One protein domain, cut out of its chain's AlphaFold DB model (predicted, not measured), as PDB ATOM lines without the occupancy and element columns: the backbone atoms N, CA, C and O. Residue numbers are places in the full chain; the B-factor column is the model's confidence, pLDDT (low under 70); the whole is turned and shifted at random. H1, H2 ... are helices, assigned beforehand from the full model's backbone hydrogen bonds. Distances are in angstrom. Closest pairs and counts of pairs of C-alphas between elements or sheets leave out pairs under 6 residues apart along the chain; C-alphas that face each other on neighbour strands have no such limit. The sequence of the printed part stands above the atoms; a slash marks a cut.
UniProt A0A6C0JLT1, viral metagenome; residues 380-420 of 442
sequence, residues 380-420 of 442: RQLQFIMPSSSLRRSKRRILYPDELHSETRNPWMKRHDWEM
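What this domain is: This is residues 380 to 420 of the 442 residues of a protein of viral metagenome (UniProt A0A6C0JLT1). Little regular structure is here: two short helices, H1 then H2, make a corner at one end of a rod, and a long unnamed tail runs from them to the other end, where residues 409 to 420 curl back. The printed part has 41 residues, 12 of them in these two helices, with no named strand; the class is all helix. It is extended, with a radius of gyration of the C-alphas of 14.3 A and spans of 42 by 17 by 13 A.

Where its parts are: Find C-alpha 380 at (-57.312, 6.386, -93.186); from there H1, residues 380 to 385, runs 8.7 A. H2, residues 388 to 393, runs 8.9 A to C-alpha 393 at (-61.407, 0.671, -107.749). Residues 394 to 420 hold no named element.

How they stand to each other: Look at Gln 383 and Leu 391, whose C-alphas, the closest of H1 and H2, are 7.1 A apart: the helices are close but not clearly touching. They run opposite ways at a steep tilt of 59 degrees. In both helices every O i to N i+4 pair is within hydrogen-bond range.

The domain as a whole: The C-alphas farthest apart, those of Lys 395 and Met 413, are 42.5 A apart. The printed part has no cut, and the link from H1 to H2 is tight. Mean pLDDT of the printed part is 88.8, and no printed residue is under 70.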
ATOM      1  N   ARG A 380     -58.560   5.605 -93.257       94.75
ATOM      2  CA  ARG A 380     -57.312   6.386 -93.186       94.75
ATOM      3  C   ARG A 380     -56.089   5.545 -93.538       94.75
ATOM      4  O   ARG A 380     -55.278   5.992 -94.343       94.75
ATOM      5  N   GLN A 381     -56.002   4.320 -93.011       96.25
ATOM      6  CA  GLN A 381     -54.944   3.371 -93.375       96.25
ATOM      7  C   GLN A 381     -54.922   3.135 -94.890       96.25
ATOM      8  O   GLN A 381     -53.890   3.314 -95.527       96.25
ATOM      9  N   LEU A 382     -56.067   2.794 -95.485       95.75
ATOM     10  CA  LEU A 382     -56.180   2.519 -96.917       95.75
ATOM     11  C   LEU A 382     -55.800   3.725 -97.782       95.75
ATOM     12  O   LEU A 382     -55.065   3.566 -98.752       95.75
ATOM     13  N   GLN A 383     -56.263   4.923 -97.423       95.50
ATOM     14  CA  GLN A 383     -55.916   6.163 -98.124       95.50
ATOM     15  C   GLN A 383     -54.420   6.459 -98.084       95.50
ATOM     16  O   GLN A 383     -53.893   7.026 -99.033       95.50
ATOM     17  N   PHE A 384     -53.747   6.079 -97.000       95.38
ATOM     18  CA  PHE A 384     -52.318   6.295 -96.824       95.38
ATOM     19  C   PHE A 384     -51.448   5.264 -97.548       95.38
ATOM     20  O   PHE A 384     -50.375   5.613 -98.038       95.38
ATOM     21  N   ILE A 385     -51.870   4.000 -97.606       95.19
ATOM     22  CA  ILE A 385     -51.029   2.921 -98.146       95.19
ATOM     23  C   ILE A 385     -51.296   2.626 -99.626       95.19
ATOM     24  O   ILE A 385     -50.406   2.109-100.297       95.19
ATOM     25  N   MET A 386     -52.507   2.866-100.140       93.38
ATOM     26  CA  MET A 386     -52.886   2.416-101.483       93.38
ATOM     27  C   MET A 386     -52.558   3.443-102.572       93.38
ATOM     28  O   MET A 386     -52.798   4.631-102.361       93.38
ATOM     29  N   PRO A 387     -52.117   2.988-103.760       92.56
ATOM     30  CA  PRO A 387     -52.047   3.833-104.945       92.56
ATOM     31  C   PRO A 387     -53.419   4.369-105.358       92.56
ATOM     32  O   PRO A 387     -54.468   3.752-105.116       92.56
ATOM     33  N   SER A 388     -53.409   5.491-106.065       93.62
ATOM     34  CA  SER A 388     -54.602   6.204-106.516       93.62
ATOM     35  C   SER A 388     -55.507   5.342-107.401       93.62
ATOM     36  O   SER A 388     -56.735   5.418-107.299       93.62
ATOM     37  N   SER A 389     -54.928   4.482-108.244       90.75
ATOM     38  CA  SER A 389     -55.670   3.543-109.096       90.75
ATOM     39  C   SER A 389     -56.484   2.527-108.277       90.75
ATOM     40  O   SER A 389     -57.682   2.355-108.518       90.75
ATOM     41  N   SER A 390     -55.881   1.913-107.256       91.38
ATOM     42  CA  SER A 390     -56.539   0.956-106.352       91.38
ATOM     43  C   SER A 390     -57.582   1.621-105.440       91.38
ATOM     44  O   SER A 390     -58.632   1.035-105.150       91.38
ATOM     45  N   LEU A 391     -57.356   2.875-105.024       93.06
ATOM     46  CA  LEU A 391     -58.351   3.666-104.283       93.06
ATOM     47  C   LEU A 391     -59.614   3.921-105.114       93.06
ATOM     48  O   LEU A 391     -60.722   3.736-104.609       93.06
ATOM     49  N   ARG A 392     -59.473   4.259-106.403       91.38
ATOM     50  CA  ARG A 392     -60.624   4.427-107.310       91.38
ATOM     51  C   ARG A 392     -61.427   3.136-107.450       91.38
ATOM     52  O   ARG A 392     -62.648   3.174-107.314       91.38
ATOM     53  N   ARG A 393     -60.754   1.995-107.648       86.31
ATOM     54  CA  ARG A 393     -61.407   0.671-107.749       86.31
ATOM     55  C   ARG A 393     -62.197   0.314-106.489       86.31
ATOM     56  O   ARG A 393     -63.296  -0.217-106.580       86.31
ATOM     57  N   SER A 394     -61.676   0.676-105.318       85.00
ATOM     58  CA  SER A 394     -62.360   0.476-104.032       85.00
ATOM     59  C   SER A 394     -63.379   1.574-103.680       85.00
ATOM     60  O   SER A 394     -63.918   1.563-102.575       85.00
ATOM     61  N   LYS A 395     -63.678   2.505-104.604       89.12
ATOM     62  CA  LYS A 395     -64.593   3.650-104.416       89.12
ATOM     63  C   LYS A 395     -64.205   4.542-103.228       89.12
ATOM     64  O   LYS A 395     -65.058   5.014-102.476       89.12
ATOM     65  N   ARG A 396     -62.904   4.775-103.044       91.94
ATOM     66  CA  ARG A 396     -62.347   5.580-101.946       91.94
ATOM     67  C   ARG A 396     -61.769   6.891-102.458       91.94
ATOM     68  O   ARG A 396     -61.200   6.962-103.544       91.94
ATOM     69  N   ARG A 397     -61.890   7.940-101.638       93.62
ATOM     70  CA  ARG A 397     -61.298   9.253-101.925       93.62
ATOM     71  C   ARG A 397     -59.775   9.166-101.863       93.62
ATOM     72  O   ARG A 397     -59.239   8.702-100.859       93.62
ATOM     73  N   ILE A 398     -59.115   9.693-102.888       95.12
ATOM     74  CA  ILE A 398     -57.667   9.904-102.920       95.12
ATOM     75  C   ILE A 398     -57.345  11.149-102.091       95.12
ATOM     76  O   ILE A 398     -57.946  12.203-102.303       95.12
ATOM     77  N   LEU A 399     -56.443  11.011-101.119       93.00
ATOM     78  CA  LEU A 399     -56.006  12.114-100.252       93.00
ATOM     79  C   LEU A 399     -54.527  12.453-100.406       93.00
ATOM     80  O   LEU A 399     -54.152  13.598-100.179       93.00
ATOM     81  N   TYR A 400     -53.706  11.473-100.768       93.00
ATOM     82  CA  TYR A 400     -52.257  11.597-100.800       93.00
ATOM     83  C   TYR A 400     -51.733  11.214-102.186       93.00
ATOM     84  O   TYR A 400     -52.360  10.377-102.841       93.00
ATOM     85  N   PRO A 401     -50.625  11.821-102.639       90.25
ATOM     86  CA  PRO A 401     -50.034  11.502-103.930       90.25
ATOM     87  C   PRO A 401     -49.398  10.105-103.941       90.25
ATOM     88  O   PRO A 401     -48.949   9.591-102.907       90.25
ATOM     89  N   ASP A 402     -49.330   9.527-105.140       92.06
ATOM     90  CA  ASP A 402     -48.590   8.297-105.415       92.06
ATOM     91  C   ASP A 402     -47.096   8.645-105.514       92.06
ATOM     92  O   ASP A 402     -46.631   9.180-106.519       92.06
ATOM     93  N   GLU A 403     -46.337   8.362-104.459       91.00
ATOM     94  CA  GLU A 403     -44.889   8.603-104.411       91.00
ATOM     95  C   GLU A 403     -44.138   7.332-104.792       91.00
ATOM     96  O   GLU A 403     -43.572   6.638-103.944       91.00
ATOM     97  N   LEU A 404     -44.203   6.982-106.076       91.06
ATOM     98  CA  LEU A 404     -43.591   5.758-106.574       91.06
ATOM     99  C   LEU A 404     -42.059   5.826-106.526       91.06
ATOM    100  O   LEU A 404     -41.468   6.845-106.870       91.06
ATOM    101  N   HIS A 405     -41.412   4.724-106.142       89.38
ATOM    102  CA  HIS A 405     -39.950   4.626-106.110       89.38
ATOM    103  C   HIS A 405     -39.435   3.315-106.711       89.38
ATOM    104  O   HIS A 405     -40.035   2.248-106.545       89.38
ATOM    105  N   SER A 406     -38.286   3.396-107.379       86.06
ATOM    106  CA  SER A 406     -37.457   2.260-107.811       86.06
ATOM    107  C   SER A 406     -36.233   2.066-106.911       86.06
ATOM    108  O   SER A 406     -35.797   0.935-106.704       86.06
ATOM    109  N   GLU A 407     -35.712   3.159-106.353       82.75
ATOM    110  CA  GLU A 407     -34.510   3.204-105.521       82.75
ATOM    111  C   GLU A 407     -34.844   3.483-104.051       82.75
ATOM    112  O   GLU A 407     -35.921   3.977-103.697       82.75
ATOM    113  N   THR A 408     -33.899   3.166-103.175       86.25
ATOM    114  CA  THR A 408     -33.996   3.403-101.734       86.25
ATOM    115  C   THR A 408     -32.834   4.276-101.256       86.25
ATOM    116  O   THR A 408     -32.057   4.800-102.052       86.25
ATOM    117  N   ARG A 409     -32.731   4.511 -99.942       89.31
ATOM    118  CA  ARG A 409     -31.554   5.177 -99.369       89.31
ATOM    119  C   ARG A 409     -30.288   4.355 -99.596       89.31
ATOM    120  O   ARG A 409     -30.350   3.135 -99.722       89.31
ATOM    121  N   ASN A 410     -29.143   5.038 -99.549       85.06
ATOM    122  CA  ASN A 410     -27.845   4.393 -99.685       85.06
ATOM    123  C   ASN A 410     -27.710   3.237 -98.675       85.06
ATOM    124  O   ASN A 410     -27.919   3.447 -97.476       85.06
ATOM    125  N   PRO A 411     -27.362   2.029 -99.138       82.00
ATOM    126  CA  PRO A 411     -27.251   0.843 -98.296       82.00
ATOM    127  C   PRO A 411     -26.059   0.927 -97.336       82.00
ATOM    128  O   PRO A 411     -24.958   0.490 -97.669       82.00
ATOM    129  N   TRP A 412     -26.294   1.421 -96.120       86.56
ATOM    130  CA  TRP A 412     -25.320   1.402 -95.028       86.56
ATOM    131  C   TRP A 412     -25.190  -0.002 -94.439       86.56
ATOM    132  O   TRP A 412     -26.130  -0.513 -93.834       86.56
ATOM    133  N   MET A 413     -24.039  -0.663 -94.621       84.38
ATOM    134  CA  MET A 413     -23.801  -2.021 -94.089       84.38
ATOM    135  C   MET A 413     -24.841  -3.061 -94.550       84.38
ATOM    136  O   MET A 413     -25.048  -4.111 -93.931       84.38
ATOM    137  N   LYS A 414     -25.495  -2.781 -95.682       82.31
ATOM    138  CA  LYS A 414     -26.454  -3.659 -96.363       82.31
ATOM    139  C   LYS A 414     -25.904  -4.106 -97.701       82.31
ATOM    140  O   LYS A 414     -25.057  -3.431 -98.281       82.31
ATOM    141  N   ARG A 415     -26.352  -5.252 -98.211       76.81
ATOM    142  CA  ARG A 415     -25.871  -5.763 -99.504       76.81
ATOM    143  C   ARG A 415     -26.700  -5.213-100.656       76.81
ATOM    144  O   ARG A 415     -26.134  -4.934-101.708       76.81
ATOM    145  N   HIS A 416     -28.001  -5.039-100.451       78.75
ATOM    146  CA  HIS A 416     -28.925  -4.621-101.499       78.75
ATOM    147  C   HIS A 416     -29.762  -3.416-101.078       78.75
ATOM    148  O   HIS A 416     -30.113  -3.275 -99.909       78.75
ATOM    149  N   ASP A 417     -30.150  -2.611-102.060       78.69
ATOM    150  CA  ASP A 417     -30.913  -1.378-101.853       78.69
ATOM    151  C   ASP A 417     -32.288  -1.651-101.241       78.69
ATOM    152  O   ASP A 417     -32.722  -0.949-100.335       78.69
ATOM    153  N   TRP A 418     -32.955  -2.740-101.630       77.44
ATOM    154  CA  TRP A 418     -34.275  -3.095-101.094       77.44
ATOM    155  C   TRP A 418     -34.297  -3.364 -99.578       77.44
ATOM    156  O   TRP A 418     -35.375  -3.498 -99.005       77.44
ATOM    157  N   GLU A 419     -33.134  -3.458 -98.925       78.75
ATOM    158  CA  GLU A 419     -33.014  -3.558 -97.467       78.75
ATOM    159  C   GLU A 419     -33.166  -2.206 -96.752       78.75
ATOM    160  O   GLU A 419     -33.306  -2.186 -95.531       78.75
ATOM    161  N   MET A 420     -33.120  -1.096 -97.490       85.88
ATOM    162  CA  MET A 420     -33.207   0.262 -96.959       85.88
ATOM    163  C   MET A 420     -34.603   0.856 -97.123       85.88
ATOM    164  O   MET A 420     -35.345   0.533 -98.052       85.88
TER     165      MET A 420